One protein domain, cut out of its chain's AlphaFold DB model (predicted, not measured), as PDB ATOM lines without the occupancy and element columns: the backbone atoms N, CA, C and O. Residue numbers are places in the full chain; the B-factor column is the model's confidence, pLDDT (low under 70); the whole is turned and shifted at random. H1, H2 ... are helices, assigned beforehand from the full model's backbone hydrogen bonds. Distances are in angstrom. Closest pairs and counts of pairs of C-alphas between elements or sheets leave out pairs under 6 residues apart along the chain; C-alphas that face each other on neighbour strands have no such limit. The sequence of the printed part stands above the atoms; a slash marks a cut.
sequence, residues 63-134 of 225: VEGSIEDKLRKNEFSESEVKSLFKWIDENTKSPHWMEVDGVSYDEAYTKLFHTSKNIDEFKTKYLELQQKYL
ATOM      1  N   VAL A  63     167.441 213.961 271.572       96.00
ATOM      2  CA  VAL A  63     167.364 213.070 272.733       96.00
ATOM      3  C   VAL A  63     167.839 211.671 272.342       96.00
ATOM      4  O   VAL A  63     167.395 211.107 271.337       96.00
ATOM      5  N   GLU A  64     168.705 211.079 273.162       95.75
ATOM      6  CA  GLU A  64     169.155 209.697 272.985       95.75
ATOM      7  C   GLU A  64     167.978 208.706 273.050       95.75
ATOM      8  O   GLU A  64     167.083 208.804 273.900       95.75
ATOM      9  N   GLY A  65     167.965 207.745 272.124       94.62
ATOM     10  CA  GLY A  65     166.892 206.763 271.974       94.62
ATOM     11  C   GLY A  65     165.604 207.325 271.363       94.62
ATOM     12  O   GLY A  65     164.591 206.617 271.333       94.62
ATOM     13  N   SER A  66     165.617 208.574 270.886       96.56
ATOM     14  CA  SER A  66     164.525 209.132 270.084       96.56
ATOM     15  C   SER A  66     164.399 208.445 268.720       96.56
ATOM     16  O   SER A  66     165.299 207.728 268.284       96.56
ATOM     17  N   ILE A  67     163.283 208.667 268.021       95.38
ATOM     18  CA  ILE A  67     163.074 208.155 266.661       95.38
ATOM     19  C   ILE A  67     164.215 208.595 265.738       95.38
ATOM     20  O   ILE A  67     164.762 207.761 265.023       95.38
ATOM     21  N   GLU A  68     164.607 209.871 265.765       93.25
ATOM     22  CA  GLU A  68     165.707 210.365 264.929       93.25
ATOM     23  C   GLU A  68     167.053 209.727 265.290       93.25
ATOM     24  O   GLU A  68     167.792 209.331 264.391       93.25
ATOM     25  N   ASP A  69     167.365 209.587 266.582       93.88
ATOM     26  CA  ASP A  69     168.605 208.944 267.038       93.88
ATOM     27  C   ASP A  69     168.679 207.483 266.563       93.88
ATOM     28  O   ASP A  69     169.652 207.071 265.929       93.88
ATOM     29  N   LYS A  70     167.586 206.735 266.747       93.62
ATOM     30  CA  LYS A  70     167.437 205.349 266.275       93.62
ATOM     31  C   LYS A  70     167.573 205.231 264.761       93.62
ATOM     32  O   LYS A  70     168.226 204.312 264.268       93.62
ATOM     33  N   LEU A  71     166.986 206.163 264.009       91.81
ATOM     34  CA  LEU A  71     167.116 206.206 262.553       91.81
ATOM     35  C   LEU A  71     168.563 206.480 262.120       91.81
ATOM     36  O   LEU A  71     169.044 205.842 261.189       91.81
ATOM     37  N   ARG A  72     169.279 207.388 262.795       88.50
ATOM     38  CA  ARG A  72     170.692 207.692 262.494       88.50
ATOM     39  C   ARG A  72     171.627 206.532 262.824       88.50
ATOM     40  O   ARG A  72     172.605 206.326 262.109       88.50
ATOM     41  N   LYS A  73     171.318 205.772 263.874       90.56
ATOM     42  CA  LYS A  73     172.068 204.582 264.302       90.56
ATOM     43  C   LYS A  73     171.677 203.303 263.549       90.56
ATOM     44  O   LYS A  73     172.269 202.259 263.801       90.56
ATOM     45  N   ASN A  74     170.729 203.379 262.606       88.69
ATOM     46  CA  ASN A  74     170.165 202.226 261.892       88.69
ATOM     47  C   ASN A  74     169.609 201.141 262.839       88.69
ATOM     48  O   ASN A  74     169.736 199.950 262.573       88.69
ATOM     49  N   GLU A  75     168.999 201.551 263.955       92.69
ATOM     50  CA  GLU A  75     168.400 200.632 264.933       92.69
ATOM     51  C   GLU A  75     167.031 200.098 264.487       92.69
ATOM     52  O   GLU A  75     166.591 199.055 264.963       92.69
ATOM     53  N   PHE A  76     166.358 200.793 263.565       90.50
ATOM     54  CA  PHE A  76     165.136 200.300 262.935       90.50
ATOM     55  C   PHE A  76     165.451 199.385 261.755       90.50
ATOM     56  O   PHE A  76     166.317 199.682 260.929       90.50
ATOM     57  N   SER A  77     164.671 198.317 261.609       91.94
ATOM     58  CA  SER A  77     164.673 197.516 260.388       91.94
ATOM     59  C   SER A  77     164.136 198.312 259.193       91.94
ATOM     60  O   SER A  77     163.349 199.252 259.325       91.94
ATOM     61  N   GLU A  78     164.513 197.905 257.980       89.31
ATOM     62  CA  GLU A  78     164.071 198.579 256.756       89.31
ATOM     63  C   GLU A  78     162.535 198.602 256.611       89.31
ATOM     64  O   GLU A  78     161.963 199.574 256.110       89.31
ATOM     65  N   SER A  79     161.849 197.550 257.074       93.06
ATOM     66  CA  SER A  79     160.386 197.462 257.068       93.06
ATOM     67  C   SER A  79     159.740 198.411 258.078       93.06
ATOM     68  O   SER A  79     158.727 199.032 257.746       93.06
ATOM     69  N   GLU A  80     160.321 198.579 259.269       93.31
ATOM     70  CA  GLU A  80     159.865 199.559 260.264       93.31
ATOM     71  C   GLU A  80     160.013 200.984 259.737       93.31
ATOM     72  O   GLU A  80     159.053 201.756 259.780       93.31
ATOM     73  N   VAL A  81     161.170 201.309 259.147       90.50
ATOM     74  CA  VAL A  81     161.418 202.610 258.513       90.50
ATOM     75  C   VAL A  81     160.391 202.867 257.410       90.50
ATOM     76  O   VAL A  81     159.714 203.897 257.412       90.50
ATOM     77  N   LYS A  82     160.219 201.922 256.476       90.75
ATOM     78  CA  LYS A  82     159.236 202.045 255.386       90.75
ATOM     79  C   LYS A  82     157.816 202.246 255.915       90.75
ATOM     80  O   LYS A  82     157.105 203.108 255.407       90.75
ATOM     81  N   SER A  83     157.420 201.487 256.934       94.50
ATOM     82  CA  SER A  83     156.078 201.564 257.519       94.50
ATOM     83  C   SER A  83     155.835 202.892 258.233       94.50
ATOM     84  O   SER A  83     154.763 203.474 258.077       94.50
ATOM     85  N   LEU A  84     156.828 203.403 258.970       92.94
ATOM     86  CA  LEU A  84     156.753 204.700 259.642       92.94
ATOM     87  C   LEU A  84     156.571 205.836 258.632       92.94
ATOM     88  O   LEU A  84     155.624 206.611 258.751       92.94
ATOM     89  N   PHE A  85     157.440 205.919 257.622       90.69
ATOM     90  CA  PHE A  85     157.363 206.988 256.623       90.69
ATOM     91  C   PHE A  85     156.093 206.899 255.771       90.69
ATOM     92  O   PHE A  85     155.465 207.923 255.532       90.69
ATOM     93  N   LYS A  86     155.649 205.688 255.404       92.94
ATOM     94  CA  LYS A  86     154.362 205.500 254.719       92.94
ATOM     95  C   LYS A  86     153.199 206.030 255.557       92.94
ATOM     96  O   LYS A  86     152.350 206.745 255.040       92.94
ATOM     97  N   TRP A  87     153.180 205.712 256.851       95.56
ATOM     98  CA  TRP A  87     152.147 206.202 257.759       95.56
ATOM     99  C   TRP A  87     152.182 207.732 257.894       95.56
ATOM    100  O   TRP A  87     151.130 208.362 257.902       95.56
ATOM    101  N   ILE A  88     153.369 208.343 257.959       92.62
ATOM    102  CA  ILE A  88     153.521 209.809 257.977       92.62
ATOM    103  C   ILE A  88     152.916 210.415 256.711       92.62
ATOM    104  O   ILE A  88     152.084 211.317 256.813       92.62
ATOM    105  N   ASP A  89     153.284 209.903 255.537       90.12
ATOM    106  CA  ASP A  89     152.796 210.411 254.252       90.12
ATOM    107  C   ASP A  89     151.261 210.309 254.158       90.12
ATOM    108  O   ASP A  89     150.601 211.281 253.795       90.12
ATOM    109  N   GLU A  90     150.674 209.185 254.585       93.38
ATOM    110  CA  GLU A  90     149.216 208.969 254.621       93.38
ATOM    111  C   GLU A  90     148.471 209.922 255.572       93.38
ATOM    112  O   GLU A  90     147.282 210.187 255.383       93.38
ATOM    113  N   ASN A  91     149.149 210.436 256.598       92.81
ATOM    114  CA  ASN A  91     148.543 211.275 257.632       92.81
ATOM    115  C   ASN A  91     148.940 212.753 257.531       92.81
ATOM    116  O   ASN A  91     148.470 213.554 258.336       92.81
ATOM    117  N   THR A  92     149.764 213.138 256.555       89.94
ATOM    118  CA  THR A  92     150.178 214.534 256.360       89.94
ATOM    119  C   THR A  92     149.036 215.342 255.748       89.94
ATOM    120  O   THR A  92     148.539 215.023 254.670       89.94
ATOM    121  N   LYS A  93     148.610 216.400 256.440       85.50
ATOM    122  CA  LYS A  93     147.517 217.299 256.035       85.50
ATOM    123  C   LYS A  93     147.917 218.772 256.091       85.50
ATOM    124  O   LYS A  93     147.338 219.579 255.368       85.50
ATOM    125  N   SER A  94     148.870 219.127 256.949       81.81
ATOM    126  CA  SER A  94     149.288 220.512 257.163       81.81
ATOM    127  C   SER A  94     150.271 220.995 256.093       81.81
ATOM    128  O   SER A  94     151.144 220.233 255.672       81.81
ATOM    129  N   PRO A  95     150.180 222.266 255.661       80.81
ATOM    130  CA  PRO A  95     151.171 222.853 254.773       80.81
ATOM    131  C   PRO A  95     152.479 223.178 255.510       80.81
ATOM    132  O   PRO A  95     152.473 223.720 256.611       80.81
ATOM    133  N   HIS A  96     153.613 222.921 254.853       78.38
ATOM    134  CA  HIS A  96     154.956 223.122 255.420       78.38
ATOM    135  C   HIS A  96     155.322 224.582 255.710       78.38
ATOM    136  O   HIS A  96     156.131 224.857 256.587       78.38
ATOM    137  N   TRP A  97     154.725 225.522 254.978       79.81
ATOM    138  CA  TRP A  97     154.986 226.954 255.127       79.81
ATOM    139  C   TRP A  97     154.284 227.578 256.342       79.81
ATOM    140  O   TRP A  97     154.419 228.778 256.564       79.81
ATOM    141  N   MET A  98     153.506 226.797 257.099       85.94
ATOM    142  CA  MET A  98     152.727 227.312 258.217       85.94
ATOM    143  C   MET A  98     153.601 227.560 259.448       85.94
ATOM    144  O   MET A  98     154.412 226.722 259.849       85.94
ATOM    145  N   GLU A  99     153.359 228.697 260.086       88.12
ATOM    146  CA  GLU A  99     153.936 229.078 261.367       88.12
ATOM    147  C   GLU A  99     152.797 229.300 262.364       88.12
ATOM    148  O   GLU A  99     151.806 229.966 262.050       88.12
ATOM    149  N   VAL A 100     152.914 228.713 263.553       86.75
ATOM    150  CA  VAL A 100     151.925 228.854 264.628       86.75
ATOM    151  C   VAL A 100     152.675 229.199 265.908       86.75
ATOM    152  O   VAL A 100     153.609 228.500 266.291       86.75
ATOM    153  N   ASP A 101     152.264 230.280 266.571       87.94
ATOM    154  CA  ASP A 101     152.888 230.790 267.802       87.94
ATOM    155  C   ASP A 101     154.393 231.103 267.667       87.94
ATOM    156  O   ASP A 101     155.163 230.889 268.603       87.94
ATOM    157  N   GLY A 102     154.839 231.578 266.500       87.62
ATOM    158  CA  GLY A 102     156.257 231.875 266.262       87.62
ATOM    159  C   GLY A 102     157.121 230.648 265.947       87.62
ATOM    160  O   GLY A 102     158.343 230.763 265.872       87.62
ATOM    161  N   VAL A 103     156.513 229.462 265.814       89.25
ATOM    162  CA  VAL A 103     157.211 228.200 265.540       89.25
ATOM    163  C   VAL A 103     156.787 227.673 264.175       89.25
ATOM    164  O   VAL A 103     155.598 227.504 263.894       89.25
ATOM    165  N   SER A 104     157.770 227.404 263.315       91.12
ATOM    166  CA  SER A 104     157.517 226.815 262.000       91.12
ATOM    167  C   SER A 104     157.109 225.345 262.117       91.12
ATOM    168  O   SER A 104     157.571 224.619 263.005       91.12
ATOM    169  N   TYR A 105     156.282 224.876 261.183       91.44
ATOM    170  CA  TYR A 105     155.891 223.469 261.119       91.44
ATOM    171  C   TYR A 105     157.104 222.529 261.030       91.44
ATOM    172  O   TYR A 105     157.149 221.517 261.731       91.44
ATOM    173  N   ASP A 106     158.114 222.879 260.229       89.31
ATOM    174  CA  ASP A 106     159.319 222.061 260.071       89.31
ATOM    175  C   ASP A 106     160.141 221.977 261.370       89.31
ATOM    176  O   ASP A 106     160.676 220.914 261.695       89.31
ATOM    177  N   GLU A 107     160.201 223.054 262.161       91.19
ATOM    178  CA  GLU A 107     160.833 223.033 263.486       91.19
ATOM    179  C   GLU A 107     160.065 222.134 264.459       91.19
ATOM    180  O   GLU A 107     160.654 221.266 265.111       91.19
ATOM    181  N   ALA A 108     158.740 222.282 264.522       92.62
ATOM    182  CA  ALA A 108     157.896 221.468 265.391       92.62
ATOM    183  C   ALA A 108     157.938 219.978 265.010       92.62
ATOM    184  O   ALA A 108     157.996 219.107 265.883       92.62
ATOM    185  N   TYR A 109     157.982 219.675 263.712       92.62
ATOM    186  CA  TYR A 109     158.166 218.321 263.207       92.62
ATOM    187  C   TYR A 109     159.551 217.751 263.533       92.62
ATOM    188  O   TYR A 109     159.662 216.611 263.986       92.62
ATOM    189  N   THR A 110     160.609 218.543 263.361       92.50
ATOM    190  CA  THR A 110     161.978 218.137 263.719       92.50
ATOM    191  C   THR A 110     162.063 217.815 265.212       92.50
ATOM    192  O   THR A 110     162.558 216.754 265.601       92.50
ATOM    193  N   LYS A 111     161.467 218.663 266.057       94.25
ATOM    194  CA  LYS A 111     161.338 218.432 267.501       94.25
ATOM    195  C   LYS A 111     160.615 217.140 267.835       94.25
ATOM    196  O   LYS A 111     161.031 216.428 268.751       94.25
ATOM    197  N   LEU A 112     159.566 216.801 267.097       95.12
ATOM    198  CA  LEU A 112     158.847 215.554 267.312       95.12
ATOM    199  C   LEU A 112     159.749 214.326 267.102       95.12
ATOM    200  O   LEU A 112     159.756 213.417 267.936       95.12
ATOM    201  N   PHE A 113     160.534 214.332 266.025       94.75
ATOM    202  CA  PHE A 113     161.503 213.284 265.698       94.75
ATOM    203  C   PHE A 113     162.633 213.173 266.725       94.75
ATOM    204  O   PHE A 113     163.019 212.066 267.102       94.75
ATOM    205  N   HIS A 114     163.122 214.315 267.206       95.31
ATOM    206  CA  HIS A 114     164.225 214.403 268.162       95.31
ATOM    207  C   HIS A 114     163.848 214.010 269.594       95.31
ATOM    208  O   HIS A 114     164.737 213.748 270.397       95.31
ATOM    209  N   THR A 115     162.556 213.988 269.939       95.94
ATOM    210  CA  THR A 115     162.107 213.811 271.334       95.94
ATOM    211  C   THR A 115     161.258 212.564 271.570       95.94
ATOM    212  O   THR A 115     161.261 212.043 272.684       95.94
ATOM    213  N   SER A 116     160.544 212.058 270.560       97.06
ATOM    214  CA  SER A 116     159.692 210.869 270.719       97.06
ATOM    215  C   SER A 116     160.545 209.612 270.828       97.06
ATOM    216  O   SER A 116     161.378 209.375 269.957       97.06
ATOM    217  N   LYS A 117     160.342 208.783 271.858       95.38
ATOM    218  CA  LYS A 117     161.191 207.598 272.111       95.38
ATOM    219  C   LYS A 117     160.683 206.322 271.446       95.38
ATOM    220  O   LYS A 117     161.444 205.370 271.251       95.38
ATOM    221  N   ASN A 118     159.398 206.274 271.116       94.81
ATOM    222  CA  ASN A 118     158.760 205.131 270.470       94.81
ATOM    223  C   ASN A 118     157.744 205.578 269.409       94.81
ATOM    224  O   ASN A 118     157.355 206.746 269.347       94.81
ATOM    225  N   ILE A 119     157.351 204.634 268.550       95.25
ATOM    226  CA  ILE A 119     156.513 204.906 267.377       95.25
ATOM    227  C   ILE A 119     155.093 205.328 267.779       95.25
ATOM    228  O   ILE A 119     154.520 206.190 267.119       95.25
ATOM    229  N   ASP A 120     154.523 204.773 268.846       95.88
ATOM    230  CA  ASP A 120     153.142 205.080 269.242       95.88
ATOM    231  C   ASP A 120     153.021 206.488 269.840       95.88
ATOM    232  O   ASP A 120     152.115 207.252 269.487       95.88
ATOM    233  N   GLU A 121     153.990 206.876 270.672       96.38
ATOM    234  CA  GLU A 121     154.148 208.248 271.161       96.38
ATOM    235  C   GLU A 121     154.317 209.224 269.990       96.38
ATOM    236  O   GLU A 121     153.628 210.246 269.927       96.38
ATOM    237  N   PHE A 122     155.198 208.884 269.043       96.69
ATOM    238  CA  PHE A 122     155.426 209.683 267.845       96.69
ATOM    239  C   PHE A 122     154.130 209.877 267.049       96.69
ATOM    240  O   PHE A 122     153.774 211.008 266.729       96.69
ATOM    241  N   LYS A 123     153.400 208.793 266.755       97.38
ATOM    242  CA  LYS A 123     152.151 208.836 265.979       97.38
ATOM    243  C   LYS A 123     151.100 209.715 266.645       97.38
ATOM    244  O   LYS A 123     150.456 210.511 265.967       97.38
ATOM    245  N   THR A 124     150.954 209.598 267.962       97.44
ATOM    246  CA  THR A 124     149.982 210.386 268.731       97.44
ATOM    247  C   THR A 124     150.276 211.879 268.603       97.44
ATOM    248  O   THR A 124     149.444 212.639 268.108       97.44
ATOM    249  N   LYS A 125     151.505 212.289 268.932       96.81
ATOM    250  CA  LYS A 125     151.929 213.692 268.834       96.81
ATOM    251  C   LYS A 125     151.972 214.201 267.386       96.81
ATOM    252  O   LYS A 125     151.752 215.385 267.149       96.81
ATOM    253  N   TYR A 126     152.234 213.334 266.404       95.69
ATOM    254  CA  TYR A 126     152.182 213.701 264.986       95.69
ATOM    255  C   TYR A 126     150.772 214.109 264.570       95.69
ATOM    256  O   TYR A 126     150.602 215.128 263.908       95.69
ATOM    257  N   LEU A 127     149.749 213.351 264.976       95.75
ATOM    258  CA  LEU A 127     148.360 213.702 264.677       95.75
ATOM    259  C   LEU A 127     147.955 215.019 265.347       95.75
ATOM    260  O   LEU A 127     147.304 215.842 264.707       95.75
ATOM    261  N   GLU A 128     148.380 215.252 266.591       95.06
ATOM    262  CA  GLU A 128     148.179 216.536 267.278       95.06
ATOM    263  C   GLU A 128     148.850 217.693 266.526       95.06
ATOM    264  O   GLU A 128     148.230 218.738 266.318       95.06
ATOM    265  N   LEU A 129     150.082 217.489 266.043       94.06
ATOM    266  CA  LEU A 129     150.796 218.454 265.209       94.06
ATOM    267  C   LEU A 129     150.013 218.765 263.926       94.06
ATOM    268  O   LEU A 129     149.821 219.937 263.603       94.06
ATOM    269  N   GLN A 130     149.512 217.741 263.227       92.88
ATOM    270  CA  GLN A 130     148.719 217.940 262.009       92.88
ATOM    271  C   GLN A 130     147.453 218.759 262.266       92.88
ATOM    272  O   GLN A 130     147.066 219.568 261.430       92.88
ATOM    273  N   GLN A 131     146.797 218.565 263.412       91.00
ATOM    274  CA  GLN A 131     145.617 219.355 263.769       91.00
ATOM    275  C   GLN A 131     145.987 220.798 264.117       91.00
ATOM    276  O   GLN A 131     145.315 221.720 263.664       91.00
ATOM    277  N   LYS A 132     147.077 221.007 264.868       91.75
ATOM    278  CA  LYS A 132     147.536 222.350 265.256       91.75
ATOM    279  C   LYS A 132     147.889 223.218 264.044       91.75
ATOM    280  O   LYS A 132     147.574 224.403 264.037       91.75
ATOM    281  N   TYR A 133     148.537 222.636 263.038       91.12
ATOM    282  CA  TYR A 133     148.970 223.339 261.824       91.12
ATOM    283  C   TYR A 133     147.984 223.172 260.658       91.12
ATOM    284  O   TYR A 133     148.318 223.461 259.507       91.12
ATOM    285  N   LEU A 134     146.777 222.658 260.912       87.69
ATOM    286  CA  LEU A 134     145.759 222.524 259.879       87.69
ATOM    287  C   LEU A 134     145.248 223.908 259.474       87.69
ATOM    288  O   LEU A 134     144.780 224.682 260.306       87.69
TER     289      LEU A 134
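What this domain is: This is residues 63 to 134 of the 225 residues of an uncharacterized protein of Campylobacter cuniculorum DSM 23162 = LMG 24588 (UniProt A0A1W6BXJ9). Three longer helices, H2, H3 and H4, run lengthwise with their centres in a triangle: H3 and H4 lie side by side as a helical hairpin, and H2 makes the third corner, running the same way as H4 and more loosely placed against it. The short helix H1 meets H3 near the end of H3, at Phe 113, and makes a corner with it at 81 degrees, and a long loop, residues 92 to 104, joins H2 to H3 at the opposite end of the body. The printed part has 72 residues with four named helices, in the order H1, H2, H3, H4, and no named strand; the class is all helix. The whole is compact, with a radius of gyration of the C-alphas of 12.3 A, and spans 34 by 25 by 18 A.

Where its parts are: H4, residues 119 to 132, and H2, residues 78 to 91, are the longest helices, with 14 residues each. H4 runs 19.7 A from C-alpha 119 at (156.513, 204.906, 267.377) to C-alpha 132 at (147.536, 222.350, 265.256). H2 measures 20.1 A from first to last C-alpha and begins with C-alpha 78 at (164.071, 198.579, 256.756). H3, residues 105 to 115, measures 15.4 A. H1, residues 67 to 72, measures 8.7 A, and its C-alpha 67 is at (163.074, 208.155, 266.661).

How they stand to each other: H4 touches H3, and their closest C-alphas, those of Leu 112 and Phe 122, are 6.8 A apart. These two helices run opposite ways at a shallow tilt of 20 degrees and form a helical hairpin. H2 and H4 only just touch, with 3 pairs of C-alphas within 8 A; the closest, those of Asn 91 and Leu 127, are 7.5 A apart. H2 and H4 run the same way at a shallow tilt of 21 degrees. H2 and H3 are apart. H1 touches H3 about perpendicular, at 81 degrees, with the closest C-alphas, those of Glu 68 and Phe 113, 5.2 A apart. H1 is close to but not clearly touching H2, where the closest C-alphas, those of Leu 71 and Val 81, are 7.9 A apart. H1 is also close to but not clearly touching H4, where those of Ile 67 and Ile 119 are 7.4 A apart. Of the three pairs of helices that touch, two are at a shallow tilt, a packing that is only just mostly aligned. In H1, H2, H3 and H4 every O i to N i+4 pair is within hydrogen-bond range.

The domain as a whole: The two C-alphas farthest apart, those of Ser 77 and Asp 101, are 36.1 A apart. The links H1 to H2 and H3 to H4 are tight, and the link H2 to H3 is long, with 13 residues. In that link residues 99 to 100 pair with residues 103 to 104, antiparallel. The printed part has no cut. The mean pLDDT of the printed part is 92.0, and no printed residue is under 70.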